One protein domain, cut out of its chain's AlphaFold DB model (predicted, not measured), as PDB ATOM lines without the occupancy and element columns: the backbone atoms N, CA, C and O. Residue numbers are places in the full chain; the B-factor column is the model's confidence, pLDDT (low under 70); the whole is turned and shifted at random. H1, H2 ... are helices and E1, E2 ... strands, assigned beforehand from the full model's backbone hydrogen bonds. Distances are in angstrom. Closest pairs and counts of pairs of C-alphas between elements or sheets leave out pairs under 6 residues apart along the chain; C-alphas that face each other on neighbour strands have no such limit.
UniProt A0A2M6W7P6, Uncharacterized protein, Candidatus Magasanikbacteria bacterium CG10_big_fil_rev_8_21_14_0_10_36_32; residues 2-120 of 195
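This is residues 2 to 120 of the 195 residues of an uncharacterized protein of Candidatus Magasanikbacteria bacterium CG10_big_fil_rev_8_21_14_0_10_36_32 (UniProt A0A2M6W7P6). A strongly twisted sheet of four parallel strands has three helices, H2, H3 and H4, over one face, while no named helix covers the other face. H1 lies off the sheet, towards the end of the domain where H2 is, and residues 2 to 13, before H1, form a stretch with no named element. The printed part has 119 residues, with four helices and four strands in the order H1 E1 H2 E2 H3 E3 H4 E4, and the sheet order is E1 E2 E3 E4. The class is mixed, helices and strands, though under half of the residues, 59 of 119, are in named elements. The whole is compact, with a radius of gyration of the C-alphas of 14.9 A and spans of 43 by 32 by 30 A.

In the sheet, E1 is residues 31 to 34, E2 residues 58 to 63, 16.7 A long, E3 residues 86 to 91, 15.5 A, and E4 residues 115 to 117. C-alpha 58 is at (152.514, 290.987, 172.348), and C-alpha 117, the end of E4, is at (148.682, 305.373, 184.343). The helices are H1, residues 14 to 21, 10.2 A, beginning at C-alpha 14 (172.994, 291.161, 175.134); H2, residues 43 to 50, 10.2 A; H3, residues 71 to 83, 18.2 A; and H4, residues 102 to 112, 15.1 A.

E1 and E4 are the edge strands. E1 and E2 are parallel at 32 degrees, with N 34 and O 60 2.8 A apart, within hydrogen-bond range. E2 and E3 are parallel at 27 degrees, with N 61 and O 87 at 2.9 A. E3 and E4 are parallel at 26 degrees, with N 117 and O 90 at 2.8 A. H2, H3 and H4 are on the same face, two layers, helices on one face of a sheet. H3 is over E3, along the strands at 20 degrees on the local plane, at a height over the sheet of 11.1 A; its closest C-alphas to E3 are Val 81 and Val 88, 7.6 A. H4 is over E4, at a height of 8.7 A; the C-alphas of Ala 109 and Thr 115 are closest, 6.0 A. H2, at a height of 9.5 A, is over none of the strands, but only just, with 2 of its 8 C-alphas falling on E1. E1, H2, E2, then E2, H3, E3 and E3, H4, E4 are strand-helix-strand units, two parallel neighbour strands with a helix between, each crossover right-handed. H1 and H2 only just touch, with 3 pairs of C-alphas within 8 A, Ile 14 and Phe 49 closest at 7.5 A. In H1, H2, H3 and H4 every O i to N i+4 pair is within hydrogen-bond range.

The C-alphas farthest apart, of Thr 23 and Lys 103, are 43.0 A apart. The printed part has no cut and no long link. The mean pLDDT of the printed part is 91.2; residues 2 to 7 and 119 to 120 are under 70.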
ATOM      1  N   TYR A   2     165.006 297.297 189.296       52.38
ATOM      2  CA  TYR A   2     165.118 297.897 190.643       52.38
ATOM      3  C   TYR A   2     166.398 298.704 190.907       52.38
ATOM      4  O   TYR A   2     166.401 299.540 191.801       52.38
ATOM      5  N   GLU A   3     167.439 298.522 190.090       56.34
ATOM      6  CA  GLU A   3     168.668 299.335 190.122       56.34
ATOM      7  C   GLU A   3     168.679 300.442 189.055       56.34
ATOM      8  O   GLU A   3     169.702 301.081 188.808       56.34
ATOM      9  N   ALA A   4     167.539 300.674 188.397       57.47
ATOM     10  CA  ALA A   4     167.418 301.736 187.411       57.47
ATOM     11  C   ALA A   4     167.512 303.090 188.112       57.47
ATOM     12  O   ALA A   4     166.614 303.493 188.851       57.47
ATOM     13  N   SER A   5     168.601 303.801 187.859       61.22
ATOM     14  CA  SER A   5     168.756 305.196 188.240       61.22
ATOM     15  C   SER A   5     169.515 305.927 187.139       61.22
ATOM     16  O   SER A   5     170.260 305.281 186.399       61.22
ATOM     17  N   PRO A   6     169.414 307.264 187.061       60.81
ATOM     18  CA  PRO A   6     170.219 308.052 186.130       60.81
ATOM     19  C   PRO A   6     171.736 307.846 186.288       60.81
ATOM     20  O   PRO A   6     172.499 308.183 185.391       60.81
ATOM     21  N   LYS A   7     172.183 307.309 187.433       67.62
ATOM     22  CA  LYS A   7     173.594 307.042 187.746       67.62
ATOM     23  C   LYS A   7     174.006 305.588 187.503       67.62
ATOM     24  O   LYS A   7     175.195 305.287 187.518       67.62
ATOM     25  N   SER A   8     173.046 304.684 187.306       70.12
ATOM     26  CA  SER A   8     173.334 303.273 187.079       70.12
ATOM     27  C   SER A   8     173.712 303.055 185.620       70.12
ATOM     28  O   SER A   8     172.938 303.362 184.716       70.12
ATOM     29  N   LYS A   9     174.909 302.513 185.395       76.00
ATOM     30  CA  LYS A   9     175.386 302.082 184.069       76.00
ATOM     31  C   LYS A   9     175.181 300.584 183.837       76.00
ATOM     32  O   LYS A   9     175.679 300.036 182.860       76.00
ATOM     33  N   ILE A  10     174.489 299.921 184.760       82.25
ATOM     34  CA  ILE A  10     174.270 298.484 184.728       82.25
ATOM     35  C   ILE A  10     173.194 298.190 183.681       82.25
ATOM     36  O   ILE A  10     172.085 298.725 183.732       82.25
ATOM     37  N   VAL A  11     173.536 297.349 182.713       85.88
ATOM     38  CA  VAL A  11     172.703 297.036 181.550       85.88
ATOM     39  C   VAL A  11     172.655 295.530 181.345       85.88
ATOM     40  O   VAL A  11     173.564 294.816 181.758       85.88
ATOM     41  N   LEU A  12     171.592 295.048 180.704       88.00
ATOM     42  CA  LEU A  12     171.488 293.643 180.320       88.00
ATOM     43  C   LEU A  12     172.604 293.273 179.337       88.00
ATOM     44  O   LEU A  12     172.787 293.944 178.319       88.00
ATOM     45  N   ASP A  13     173.313 292.186 179.635       90.31
ATOM     46  CA  ASP A  13     174.275 291.574 178.721       90.31
ATOM     47  C   ASP A  13     173.522 290.978 177.528       90.31
ATOM     48  O   ASP A  13     172.739 290.035 177.680       90.31
ATOM     49  N   ILE A  14     173.733 291.543 176.339       90.69
ATOM     50  CA  ILE A  14     172.994 291.161 175.134       90.69
ATOM     51  C   ILE A  14     173.227 289.701 174.741       90.69
ATOM     52  O   ILE A  14     172.271 289.011 174.394       90.69
ATOM     53  N   GLU A  15     174.459 289.204 174.841       93.19
ATOM     54  CA  GLU A  15     174.808 287.861 174.379       93.19
ATOM     55  C   GLU A  15     174.271 286.803 175.331       93.19
ATOM     56  O   GLU A  15     173.671 285.816 174.896       93.19
ATOM     57  N   LYS A  16     174.411 287.022 176.643       92.44
ATOM     58  CA  LYS A  16     173.824 286.105 177.625       92.44
ATOM     59  C   LYS A  16     172.295 286.133 177.547       92.44
ATOM     60  O   LYS A  16     171.671 285.076 177.572       92.44
ATOM     61  N   THR A  17     171.689 287.316 177.406       92.69
ATOM     62  CA  THR A  17     170.226 287.446 177.281       92.69
ATOM     63  C   THR A  17     169.726 286.724 176.034       92.69
ATOM     64  O   THR A  17     168.750 285.983 176.098       92.69
ATOM     65  N   LYS A  18     170.415 286.895 174.899       94.44
ATOM     66  CA  LYS A  18     170.097 286.210 173.644       94.44
ATOM     67  C   LYS A  18     170.157 284.696 173.798       94.44
ATOM     68  O   LYS A  18     169.211 284.027 173.396       94.44
ATOM     69  N   LYS A  19     171.224 284.161 174.403       94.19
ATOM     70  CA  LYS A  19     171.347 282.718 174.674       94.19
ATOM     71  C   LYS A  19     170.159 282.195 175.473       94.19
ATOM     72  O   LYS A  19     169.577 281.193 175.077       94.19
ATOM     73  N   PHE A  20     169.758 282.903 176.528       94.56
ATOM     74  CA  PHE A  20     168.591 282.514 177.314       94.56
ATOM     75  C   PHE A  20     167.287 282.597 176.507       94.56
ATOM     76  O   PHE A  20     166.517 281.638 176.500       94.56
ATOM     77  N   ILE A  21     167.047 283.700 175.785       93.88
ATOM     78  CA  ILE A  21     165.826 283.892 174.984       93.88
ATOM     79  C   ILE A  21     165.641 282.778 173.948       93.88
ATOM     80  O   ILE A  21     164.515 282.339 173.730       93.88
ATOM     81  N   LEU A  22     166.725 282.270 173.355       93.81
ATOM     82  CA  LEU A  22     166.665 281.154 172.404       93.81
ATOM     83  C   LEU A  22     166.142 279.846 173.018       93.81
ATOM     84  O   LEU A  22     165.712 278.966 172.281       93.81
ATOM     85  N   THR A  23     166.157 279.713 174.345       95.19
ATOM     86  CA  THR A  23     165.591 278.548 175.045       95.19
ATOM     87  C   THR A  23     164.095 278.694 175.343       95.19
ATOM     88  O   THR A  23     163.462 277.729 175.765       95.19
ATOM     89  N   ILE A  24     163.522 279.890 175.154       94.38
ATOM     90  CA  ILE A  24     162.136 280.189 175.522       94.38
ATOM     91  C   ILE A  24     161.171 279.585 174.503       94.38
ATOM     92  O   ILE A  24     161.193 279.915 173.317       94.38
ATOM     93  N   ASP A  25     160.237 278.779 175.001       91.25
ATOM     94  CA  ASP A  25     159.036 278.413 174.255       91.25
ATOM     95  C   ASP A  25     158.031 279.572 174.306       91.25
ATOM     96  O   ASP A  25     157.271 279.736 175.265       91.25
ATOM     97  N   PHE A  26     158.040 280.400 173.261       92.94
ATOM     98  CA  PHE A  26     157.180 281.579 173.172       92.94
ATOM     99  C   PHE A  26     155.683 281.262 173.100       92.94
ATOM    100  O   PHE A  26     154.884 282.159 173.360       92.94
ATOM    101  N   ASN A  27     155.277 280.013 172.838       90.62
ATOM    102  CA  ASN A  27     153.863 279.631 172.919       90.62
ATOM    103  C   ASN A  27     153.332 279.678 174.360       90.62
ATOM    104  O   ASN A  27     152.129 279.791 174.572       90.62
ATOM    105  N   LYS A  28     154.228 279.644 175.354       89.38
ATOM    106  CA  LYS A  28     153.901 279.775 176.783       89.38
ATOM    107  C   LYS A  28     153.966 281.222 177.281       89.38
ATOM    108  O   LYS A  28     153.768 281.472 178.469       89.38
ATOM    109  N   ILE A  29     154.279 282.183 176.407       90.50
ATOM    110  CA  ILE A  29     154.490 283.587 176.770       90.50
ATOM    111  C   ILE A  29     153.344 284.446 176.238       90.50
ATOM    112  O   ILE A  29     153.222 284.673 175.040       90.50
ATOM    113  N   ASN A  30     152.545 285.003 177.150       91.25
ATOM    114  CA  ASN A  30     151.446 285.897 176.778       91.25
ATOM    115  C   ASN A  30     151.943 287.265 176.265       91.25
ATOM    116  O   ASN A  30     151.411 287.826 175.310       91.25
ATOM    117  N   SER A  31     152.965 287.836 176.910       93.81
ATOM    118  CA  SER A  31     153.553 289.112 176.492       93.81
ATOM    119  C   SER A  31     154.973 289.301 177.013       93.81
ATOM    120  O   SER A  31     155.369 288.700 178.013       93.81
ATOM    121  N   VAL A  32     155.730 290.176 176.346       95.38
ATOM    122  CA  VAL A  32     157.079 290.587 176.753       95.38
ATOM    123  C   VAL A  32     157.113 292.091 176.991       95.38
ATOM    124  O   VAL A  32     156.714 292.887 176.139       95.38
ATOM    125  N   GLY A  33     157.608 292.475 178.166       93.94
ATOM    126  CA  GLY A  33     157.763 293.868 178.559       93.94
ATOM    127  C   GLY A  33     159.204 294.343 178.435       93.94
ATOM    128  O   GLY A  33     160.110 293.727 178.988       93.94
ATOM    129  N   PHE A  34     159.401 295.488 177.789       93.12
ATOM    130  CA  PHE A  34     160.686 296.176 177.675       93.12
ATOM    131  C   PHE A  34     160.676 297.405 178.581       93.12
ATOM    132  O   PHE A  34     160.229 298.483 178.184       93.12
ATOM    133  N   TYR A  35     161.083 297.219 179.835       86.50
ATOM    134  CA  TYR A  35     161.063 298.264 180.859       86.50
ATOM    135  C   TYR A  35     162.011 297.924 182.018       86.50
ATOM    136  O   TYR A  35     162.567 296.830 182.108       86.50
ATOM    137  N   GLY A  36     162.189 298.875 182.937       74.81
ATOM    138  CA  GLY A  36     163.122 298.753 184.058       74.81
ATOM    139  C   GLY A  36     164.360 299.635 183.934       74.81
ATOM    140  O   GLY A  36     165.226 299.522 184.795       74.81
ATOM    141  N   GLY A  37     164.381 300.465 182.891       80.38
ATOM    142  CA  GLY A  37     164.953 301.803 182.735       80.38
ATOM    143  C   GLY A  37     163.974 302.595 181.843       80.38
ATOM    144  O   GLY A  37     162.845 302.139 181.653       80.38
ATOM    145  N   GLU A  38     164.377 303.734 181.279       88.19
ATOM    146  CA  GLU A  38     163.540 304.459 180.308       88.19
ATOM    147  C   GLU A  38     163.853 303.990 178.881       88.19
ATOM    148  O   GLU A  38     165.012 303.979 178.476       88.19
ATOM    149  N   ILE A  39     162.843 303.593 178.103       91.06
ATOM    150  CA  ILE A  39     163.076 303.092 176.737       91.06
ATOM    151  C   ILE A  39     163.635 304.180 175.817       91.06
ATOM    152  O   ILE A  39     164.489 303.907 174.974       91.06
ATOM    153  N   SER A  40     163.224 305.433 176.043       92.75
ATOM    154  CA  SER A  40     163.689 306.584 175.273       92.75
ATOM    155  C   SER A  40     165.142 306.978 175.539       92.75
ATOM    156  O   SER A  40     165.639 307.888 174.878       92.75
ATOM    157  N   SER A  41     165.829 306.339 176.493       90.19
ATOM    158  CA  SER A  41     167.230 306.645 176.793       90.19
ATOM    159  C   SER A  41     168.227 305.886 175.915       90.19
ATOM    160  O   SER A  41     169.381 306.295 175.850       90.19
ATOM    161  N   ASP A  42     167.832 304.765 175.292       91.25
ATOM    162  CA  ASP A  42     168.744 303.914 174.505       91.25
ATOM    163  C   ASP A  42     167.992 303.022 173.497       91.25
ATOM    164  O   ASP A  42     167.885 301.803 173.659       91.25
ATOM    165  N   TYR A  43     167.431 303.639 172.456       94.31
ATOM    166  CA  TYR A  43     166.624 302.935 171.453       94.31
ATOM    167  C   TYR A  43     167.361 301.761 170.796       94.31
ATOM    168  O   TYR A  43     166.760 300.705 170.595       94.31
ATOM    169  N   ASP A  44     168.655 301.913 170.507       94.19
ATOM    170  CA  ASP A  44     169.448 300.893 169.819       94.19
ATOM    171  C   ASP A  44     169.603 299.636 170.672       94.19
ATOM    172  O   ASP A  44     169.444 298.516 170.176       94.19
ATOM    173  N   ARG A  45     169.863 299.791 171.976       91.38
ATOM    174  CA  ARG A  45     169.930 298.639 172.880       91.38
ATOM    175  C   ARG A  45     168.573 297.950 172.993       91.38
ATOM    176  O   ARG A  45     168.519 296.724 172.917       91.38
ATOM    177  N   TYR A  46     167.485 298.701 173.159       94.12
ATOM    178  CA  TYR A  46     166.152 298.099 173.251       94.12
ATOM    179  C   TYR A  46     165.738 297.401 171.954       94.12
ATOM    180  O   TYR A  46     165.151 296.323 172.024       94.12
ATOM    181  N   GLN A  47     166.091 297.948 170.785       96.69
ATOM    182  CA  GLN A  47     165.825 297.311 169.492       96.69
ATOM    183  C   GLN A  47     166.459 295.919 169.420       96.69
ATOM    184  O   GLN A  47     165.771 294.965 169.066       96.69
ATOM    185  N   LYS A  48     167.717 295.770 169.863       95.75
ATOM    186  CA  LYS A  48     168.403 294.466 169.887       95.75
ATOM    187  C   LYS A  48     167.644 293.412 170.691       95.75
ATOM    188  O   LYS A  48     167.655 292.254 170.302       95.75
ATOM    189  N   PHE A  49     166.985 293.788 171.788       95.25
ATOM    190  CA  PHE A  49     166.167 292.854 172.569       95.25
ATOM    191  C   PHE A  49     164.793 292.604 171.946       95.25
ATOM    192  O   PHE A  49     164.295 291.482 171.997       95.25
ATOM    193  N   ILE A  50     164.178 293.631 171.355       96.75
ATOM    194  CA  ILE A  50     162.892 293.511 170.657       96.75
ATOM    195  C   ILE A  50     163.003 292.542 169.478       96.75
ATOM    196  O   ILE A  50     162.106 291.720 169.287       96.75
ATOM    197  N   ASP A  51     164.113 292.592 168.740       96.69
ATOM    198  CA  ASP A  51     164.367 291.746 167.570       96.69
ATOM    199  C   ASP A  51     164.494 290.253 167.918       96.69
ATOM    200  O   ASP A  51     164.295 289.399 167.056       96.69
ATOM    201  N   LEU A  52     164.774 289.921 169.184       95.94
ATOM    202  CA  LEU A  52     164.835 288.538 169.665       95.94
ATOM    203  C   LEU A  52     163.450 287.936 169.937       95.94
ATOM    204  O   LEU A  52     163.341 286.730 170.151       95.94
ATOM    205  N   VAL A  53     162.393 288.753 169.964       96.69
ATOM    206  CA  VAL A  53     161.041 288.313 170.321       96.69
ATOM    207  C   VAL A  53     160.189 288.124 169.059       96.69
ATOM    208  O   VAL A  53     160.030 289.074 168.283       96.69
ATOM    209  N   PRO A  54     159.549 286.951 168.868       95.88
ATOM    210  CA  PRO A  54     158.706 286.677 167.708       95.88
ATOM    211  C   PRO A  54     157.632 287.742 167.462       95.88
ATOM    212  O   PRO A  54     157.083 288.346 168.389       95.88
ATOM    213  N   LYS A  55     157.301 287.991 166.190       94.38
ATOM    214  CA  LYS A  55     156.376 289.069 165.791       94.38
ATOM    215  C   LYS A  55     154.953 288.895 166.335       94.38
ATOM    216  O   LYS A  55     154.293 289.902 166.567       94.38
ATOM    217  N   ASN A  56     154.503 287.657 166.538       93.44
ATOM    218  CA  ASN A  56     153.174 287.312 167.052       93.44
ATOM    219  C   ASN A  56     153.027 287.507 168.571       93.44
ATOM    220  O   ASN A  56     151.905 287.559 169.063       93.44
ATOM    221  N   VAL A  57     154.130 287.638 169.310       96.62
ATOM    222  CA  VAL A  57     154.093 287.877 170.757       96.62
ATOM    223  C   VAL A  57     153.817 289.354 171.023       96.62
ATOM    224  O   VAL A  57     154.488 290.226 170.453       96.62
ATOM    225  N   ILE A  58     152.856 289.629 171.910       97.00
ATOM    226  CA  ILE A  58     152.514 290.987 172.348       97.00
ATOM    227  C   ILE A  58     153.718 291.602 173.058       97.00
ATOM    228  O   ILE A  58     154.292 291.020 173.981       97.00
ATOM    229  N   LYS A  59     154.080 292.813 172.639       97.69
ATOM    230  CA  LYS A  59     155.190 293.577 173.202       97.69
ATOM    231  C   LYS A  59     154.654 294.839 173.843       97.69
ATOM    232  O   LYS A  59     153.790 295.505 173.274       97.69
ATOM    233  N   PHE A  60     155.186 295.192 175.002       96.62
ATOM    234  CA  PHE A  60     154.815 296.430 175.672       96.62
ATOM    235  C   PHE A  60     156.015 297.122 176.307       96.62
ATOM    236  O   PHE A  60     157.061 296.516 176.539       96.62
ATOM    237  N   THR A  61     155.855 298.402 176.614       95.31
ATOM    238  CA  THR A  61     156.818 299.183 177.386       95.31
ATOM    239  C   THR A  61     156.105 300.056 178.409       95.31
ATOM    240  O   THR A  61     154.947 300.442 178.231       95.31
ATOM    241  N   ILE A  62     156.811 300.347 179.498       92.19
ATOM    242  CA  ILE A  62     156.388 301.290 180.527       92.19
ATOM    243  C   ILE A  62     157.384 302.444 180.504       92.19
ATOM    244  O   ILE A  62     158.570 302.230 180.743       92.19
ATOM    245  N   SER A  63     156.890 303.648 180.233       93.38
ATOM    246  CA  SER A  63     157.683 304.873 180.138       93.38
ATOM    247  C   SER A  63     157.315 305.853 181.249       93.38
ATOM    248  O   SER A  63     156.174 305.899 181.725       93.38
ATOM    249  N   ASN A  64     158.282 306.664 181.659       92.12
ATOM    250  CA  ASN A  64     158.083 307.800 182.551       92.12
ATOM    251  C   ASN A  64     157.576 309.057 181.823       92.12
ATOM    252  O   ASN A  64     157.356 310.069 182.477       92.12
ATOM    253  N   GLY A  65     157.420 309.026 180.495       94.88
ATOM    254  CA  GLY A  65     156.834 310.108 179.704       94.88
ATOM    255  C   GLY A  65     157.688 311.368 179.528       94.88
ATOM    256  O   GLY A  65     157.181 312.328 178.952       94.88
ATOM    257  N   THR A  66     158.946 311.419 179.977       95.38
ATOM    258  CA  THR A  66     159.760 312.655 179.904       95.38
ATOM    259  C   THR A  66     160.067 313.109 178.479       95.38
ATOM    260  O   THR A  66     160.199 314.302 178.214       95.38
ATOM    261  N   TRP A  67     160.084 312.178 177.525       96.19
ATOM    262  CA  TRP A  67     160.201 312.465 176.092       96.19
ATOM    263  C   TRP A  67     159.080 313.368 175.552       96.19
ATOM    264  O   TRP A  67     159.217 313.904 174.457       96.19
ATOM    265  N   SER A  68     157.974 313.547 176.286       97.56
ATOM    266  CA  SER A  68     156.842 314.390 175.873       97.56
ATOM    267  C   SER A  68     157.155 315.886 175.819       97.56
ATOM    268  O   SER A  68     156.431 316.620 175.150       97.56
ATOM    269  N   VAL A  69     158.223 316.338 176.476       96.56
ATOM    270  CA  VAL A  69     158.568 317.765 176.579       96.56
ATOM    271  C   VAL A  69     159.219 318.298 175.295       96.56
ATOM    272  O   VAL A  69     158.981 319.439 174.908       96.56
ATOM    273  N   GLY A  70     160.013 317.477 174.601       95.69
ATOM    274  CA  GLY A  70     160.769 317.886 173.412       95.69
ATOM    275  C   GLY A  70     160.141 317.407 172.103       95.69
ATOM    276  O   GLY A  70     159.636 316.292 172.000       95.69
ATOM    277  N   GLU A  71     160.117 318.237 171.057       95.75
ATOM    278  CA  GLU A  71     159.555 317.847 169.752       95.75
ATOM    279  C   GLU A  71     160.304 316.696 169.081       95.75
ATOM    280  O   GLU A  71     159.684 315.747 168.593       95.75
ATOM    281  N   VAL A  72     161.633 316.752 169.112       96.88
ATOM    282  CA  VAL A  72     162.494 315.733 168.508       96.88
ATOM    283  C   VAL A  72     162.343 314.405 169.250       96.88
ATOM    284  O   VAL A  72     162.186 313.355 168.627       96.88
ATOM    285  N   GLU A  73     162.336 314.446 170.580       96.81
ATOM    286  CA  GLU A  73     162.186 313.291 171.466       96.81
ATOM    287  C   GLU A  73     160.812 312.646 171.295       96.81
ATOM    288  O   GLU A  73     160.732 311.425 171.148       96.81
ATOM    289  N   ARG A  74     159.747 313.458 171.216       97.19
ATOM    290  CA  ARG A  74     158.388 313.001 170.893       97.19
ATOM    291  C   ARG A  74     158.369 312.209 169.600       97.19
ATOM    292  O   ARG A  74     157.879 311.084 169.592       97.19
ATOM    293  N   LYS A  75     158.893 312.781 168.514       97.75
ATOM    294  CA  LYS A  75     158.889 312.116 167.208       97.75
ATOM    295  C   LYS A  75     159.652 310.792 167.264       97.75
ATOM    296  O   LYS A  75     159.093 309.766 166.897       97.75
ATOM    297  N   LYS A  76     160.870 310.801 167.813       97.94
ATOM    298  CA  LYS A  76     161.695 309.591 167.969       97.94
ATOM    299  C   LYS A  76     160.977 308.501 168.764       97.94
ATOM    300  O   LYS A  76     160.975 307.349 168.340       97.94
ATOM    301  N   PHE A  77     160.352 308.858 169.885       98.25
ATOM    302  CA  PHE A  77     159.627 307.901 170.715       98.25
ATOM    303  C   PHE A  77     158.450 307.286 169.959       98.25
ATOM    304  O   PHE A  77     158.325 306.064 169.915       98.25
ATOM    305  N   ILE A  78     157.610 308.120 169.332       98.25
ATOM    306  CA  ILE A  78     156.449 307.658 168.560       98.25
ATOM    307  C   ILE A  78     156.883 306.742 167.414       98.25
ATOM    308  O   ILE A  78     156.353 305.637 167.296       98.25
ATOM    309  N   ASP A  79     157.863 307.160 166.614       98.31
ATOM    310  CA  ASP A  79     158.359 306.372 165.483       98.31
ATOM    311  C   ASP A  79     158.880 305.008 165.962       98.31
ATOM    312  O   ASP A  79     158.548 303.968 165.385       98.31
ATOM    313  N   PHE A  80     159.626 304.989 167.070       98.50
ATOM    314  CA  PHE A  80     160.177 303.767 167.645       98.50
ATOM    315  C   PHE A  80     159.098 302.795 168.141       98.50
ATOM    316  O   PHE A  80     159.144 301.604 167.813       98.50
ATOM    317  N   VAL A  81     158.118 303.268 168.922       98.19
ATOM    318  CA  VAL A  81     157.075 302.388 169.484       98.19
ATOM    319  C   VAL A  81     156.105 301.893 168.412       98.19
ATOM    320  O   VAL A  81     155.674 300.742 168.477       98.19
ATOM    321  N   GLN A  82     155.808 302.711 167.396       97.69
ATOM    322  CA  GLN A  82     154.945 302.323 166.276       97.69
ATOM    323  C   GLN A  82     155.632 301.301 165.366       97.69
ATOM    324  O   GLN A  82     155.047 300.253 165.086       97.69
ATOM    325  N   LYS A  83     156.898 301.540 164.980       97.69
ATOM    326  CA  LYS A  83     157.714 300.586 164.202       97.69
ATOM    327  C   LYS A  83     157.716 299.198 164.845       97.69
ATOM    328  O   LYS A  83     157.574 298.192 164.154       97.69
ATOM    329  N   ASN A  84     157.854 299.155 166.169       97.94
ATOM    330  CA  ASN A  84     157.962 297.919 166.940       97.94
ATOM    331  C   ASN A  84     156.617 297.386 167.469       97.94
ATOM    332  O   ASN A  84     156.604 296.366 168.159       97.94
ATOM    333  N   ARG A  85     155.490 298.042 167.142       97.12
ATOM    334  CA  ARG A  85     154.130 297.687 167.594       97.12
ATOM    335  C   ARG A  85     154.036 297.486 169.113       97.12
ATOM    336  O   ARG A  85     153.427 296.527 169.584       97.12
ATOM    337  N   LEU A  86     154.673 298.370 169.880       97.81
ATOM    338  CA  LEU A  86     154.673 298.294 171.339       97.81
ATOM    339  C   LEU A  86     153.373 298.873 171.903       97.81
ATOM    340  O   LEU A  86     153.000 300.001 171.583       97.81
ATOM    341  N   GLN A  87     152.730 298.144 172.813       97.69
ATOM    342  CA  GLN A  87     151.738 298.737 173.707       97.69
ATOM    343  C   GLN A  87     152.454 299.644 174.713       97.69
ATOM    344  O   GLN A  87     153.427 299.232 175.347       97.69
ATOM    345  N   VAL A  88     151.993 300.885 174.860       96.94
ATOM    346  CA  VAL A  88     152.680 301.892 175.679       96.94
ATOM    347  C   VAL A  88     151.850 302.231 176.908       96.94
ATOM    348  O   VAL A  88     150.709 302.684 176.798       96.94
ATOM    349  N   PHE A  89     152.467 302.075 178.076       94.75
ATOM    350  CA  PHE A  89     151.944 302.535 179.358       94.75
ATOM    351  C   PHE A  89     152.824 303.672 179.875       94.75
ATOM    352  O   PHE A  89     154.045 303.539 179.930       94.75
ATOM    353  N   ILE A  90     152.224 304.792 180.264       93.88
ATOM    354  CA  ILE A  90     152.952 305.994 180.681       93.88
ATOM    355  C   ILE A  90     152.621 306.289 182.134       93.88
ATOM    356  O   ILE A  90     151.467 306.543 182.465       93.88
ATOM    357  N   SER A  91     153.625 306.261 183.006       90.25
ATOM    358  CA  SER A  91     153.442 306.570 184.425       90.25
ATOM    359  C   SER A  91     153.286 308.076 184.625       90.25
ATOM    360  O   SER A  91     154.213 308.829 184.350       90.25
ATOM    361  N   THR A  92     152.153 308.528 185.152       89.38
ATOM    362  CA  THR A  92     151.831 309.945 185.405       89.38
ATOM    363  C   THR A  92     151.641 310.226 186.901       89.38
ATOM    364  O   THR A  92     150.809 311.034 187.307       89.38
ATOM    365  N   THR A  93     152.420 309.556 187.758       85.31
ATOM    366  CA  THR A  93     152.419 309.804 189.214       85.31
ATOM    367  C   THR A  93     152.987 311.187 189.552       85.31
ATOM    368  O   THR A  93     153.685 311.794 188.733       85.31
ATOM    369  N   LYS A  94     152.767 311.680 190.782       85.69
ATOM    370  CA  LYS A  94     153.288 312.988 191.235       85.69
ATOM    371  C   LYS A  94     154.796 313.196 191.035       85.69
ATOM    372  O   LYS A  94     155.228 314.327 190.867       85.69
ATOM    373  N   PHE A  95     155.585 312.120 191.017       83.75
ATOM    374  CA  PHE A  95     157.035 312.181 190.804       83.75
ATOM    375  C   PHE A  95     157.429 312.363 189.332       83.75
ATOM    376  O   PHE A  95     158.517 312.853 189.053       83.75
ATOM    377  N   HIS A  96     156.565 311.964 188.394       89.44
ATOM    378  CA  HIS A  96     156.837 312.046 186.959       89.44
ATOM    379  C   HIS A  96     156.260 313.317 186.332       89.44
ATOM    380  O   HIS A  96     156.903 313.906 185.469       89.44
ATOM    381  N   LYS A  97     155.087 313.771 186.799       91.06
ATOM    382  CA  LYS A  97     154.376 314.944 186.258       91.06
ATOM    383  C   LYS A  97     155.247 316.197 186.053       91.06
ATOM    384  O   LYS A  97     155.086 316.815 185.007       91.06
ATOM    385  N   PRO A  98     156.172 316.576 186.962       94.38
ATOM    386  CA  PRO A  98     157.000 317.772 186.773       94.38
ATOM    387  C   PRO A  98     157.910 317.735 185.539       94.38
ATOM    388  O   PRO A  98     158.394 318.773 185.105       94.38
ATOM    389  N   PHE A  99     158.157 316.548 184.983       94.38
ATOM    390  CA  PHE A  99     159.055 316.331 183.851       94.38
ATOM    391  C   PHE A  99     158.301 315.952 182.568       94.38
ATOM    392  O   PHE A  99     158.911 315.457 181.624       94.38
ATOM    393  N   GLN A 100     156.978 316.122 182.546       96.50
ATOM    394  CA  GLN A 100     156.094 315.718 181.454       96.50
ATOM    395  C   GLN A 100     155.343 316.921 180.879       96.50
ATOM    396  O   GLN A 100     154.998 317.852 181.603       96.50
ATOM    397  N   ASP A 101     154.979 316.840 179.601       97.69
ATOM    398  CA  ASP A 101     153.924 317.669 179.019       97.69
ATOM    399  C   ASP A 101     152.607 316.877 179.018       97.69
ATOM    400  O   ASP A 101     152.364 316.018 178.164       97.69
ATOM    401  N   SER A 102     151.744 317.147 180.001       95.62
ATOM    402  CA  SER A 102     150.487 316.409 180.179       95.62
ATOM    403  C   SER A 102     149.540 316.541 178.987       95.62
ATOM    404  O   SER A 102     148.926 315.552 178.589       95.62
ATOM    405  N   LYS A 103     149.463 317.723 178.360       97.19
ATOM    406  CA  LYS A 103     148.583 317.967 177.206       97.19
ATOM    407  C   LYS A 103     149.019 317.136 176.004       97.19
ATOM    408  O   LYS A 103     148.190 316.569 175.292       97.19
ATOM    409  N   VAL A 104     150.328 317.042 175.780       97.69
ATOM    410  CA  VAL A 104     150.896 316.170 174.744       97.69
ATOM    411  C   VAL A 104     150.599 314.709 175.047       97.69
ATOM    412  O   VAL A 104     150.176 313.978 174.150       97.69
ATOM    413  N   LEU A 105     150.826 314.274 176.288       97.44
ATOM    414  CA  LEU A 105     150.597 312.888 176.689       97.44
ATOM    415  C   LEU A 105     149.134 312.479 176.497       97.44
ATOM    416  O   LEU A 105     148.879 311.426 175.920       97.44
ATOM    417  N   GLU A 106     148.177 313.323 176.883       97.44
ATOM    418  CA  GLU A 106     146.740 313.103 176.660       97.44
ATOM    419  C   GLU A 106     146.393 313.032 175.168       97.44
ATOM    420  O   GLU A 106     145.708 312.106 174.719       97.44
ATOM    421  N   LYS A 107     146.926 313.963 174.367       97.75
ATOM    422  CA  LYS A 107     146.753 313.961 172.908       97.75
ATOM    423  C   LYS A 107     147.243 312.650 172.289       97.75
ATOM    424  O   LYS A 107     146.568 312.085 171.429       97.75
ATOM    425  N   TYR A 108     148.416 312.171 172.693       97.00
ATOM    426  CA  TYR A 108     149.017 310.953 172.142       97.00
ATOM    427  C   TYR A 108     148.401 309.673 172.691       97.00
ATOM    428  O   TYR A 108     148.267 308.717 171.931       97.00
ATOM    429  N   ALA A 109     147.929 309.673 173.936       96.69
ATOM    430  CA  ALA A 109     147.105 308.600 174.478       96.69
ATOM    431  C   ALA A 109     145.865 308.369 173.615       96.69
ATOM    432  O   ALA A 109     145.644 307.255 173.146       96.69
ATOM    433  N   LYS A 110     145.131 309.440 173.288       97.06
ATOM    434  CA  LYS A 110     143.968 309.350 172.396       97.06
ATOM    435  C   LYS A 110     144.346 308.948 170.968       97.06
ATOM    436  O   LYS A 110     143.661 308.132 170.365       97.06
ATOM    437  N   LYS A 111     145.416 309.529 170.411       97.81
ATOM    438  CA  LYS A 111     145.797 309.319 169.002       97.81
ATOM    439  C   LYS A 111     146.364 307.924 168.726       97.81
ATOM    440  O   LYS A 111     146.077 307.360 167.678       97.81
ATOM    441  N   TYR A 112     147.197 307.403 169.624       96.81
ATOM    442  CA  TYR A 112     147.968 306.174 169.408       96.81
ATOM    443  C   TYR A 112     147.554 305.024 170.336       96.81
ATOM    444  O   TYR A 112     148.181 303.968 170.305       96.81
ATOM    445  N   GLY A 113     146.531 305.220 171.173       95.56
ATOM    446  CA  GLY A 113     146.071 304.213 172.128       95.56
ATOM    447  C   GLY A 113     147.042 303.981 173.288       95.56
ATOM    448  O   GLY A 113     147.104 302.875 173.821       95.56
ATOM    449  N   PHE A 114     147.837 304.986 173.672       96.88
ATOM    450  CA  PHE A 114     148.694 304.856 174.854       96.88
ATOM    451  C   PHE A 114     147.852 304.912 176.126       96.88
ATOM    452  O   PHE A 114     146.897 305.680 176.222       96.88
ATOM    453  N   THR A 115     148.244 304.137 177.131       95.38
ATOM    454  CA  THR A 115     147.576 304.135 178.434       95.38
ATOM    455  C   THR A 115     148.301 305.078 179.384       95.38
ATOM    456  O   THR A 115     149.450 304.825 179.751       95.38
ATOM    457  N   LEU A 116     147.636 306.146 179.826       92.25
ATOM    458  CA  LEU A 116     148.141 306.984 180.915       92.25
ATOM    459  C   LEU A 116     147.793 306.334 182.253       92.25
ATOM    460  O   LEU A 116     146.623 306.160 182.587       92.25
ATOM    461  N   LYS A 117     148.817 305.978 183.023       85.81
ATOM    462  CA  LYS A 117     148.682 305.373 184.343       85.81
ATOM    463  C   LYS A 117     148.934 306.428 185.420       85.81
ATOM    464  O   LYS A 117     150.086 306.736 185.728       85.81
ATOM    465  N   GLY A 118     147.847 306.957 185.979       78.56
ATOM    466  CA  GLY A 118     147.877 307.892 187.105       78.56
ATOM    467  C   GLY A 118     148.277 307.241 188.428       78.56
ATOM    468  O   GLY A 118     148.837 306.145 188.468       78.56
ATOM    469  N   GLU A 119     147.981 307.929 189.529       69.75
ATOM    470  CA  GLU A 119     148.049 307.299 190.845       69.75
ATOM    471  C   GLU A 119     146.943 306.247 190.949       69.75
ATOM    472  O   GLU A 119     145.770 306.541 190.721       69.75
ATOM    473  N   ASP A 120     147.322 305.012 191.256       60.84
ATOM    474  CA  ASP A 120     146.393 303.936 191.556       60.84
ATOM    475  C   ASP A 120     146.751 303.268 192.885       60.84
ATOM    476  O   ASP A 120     147.870 303.357 193.389       60.84
TER     477      ASP A 120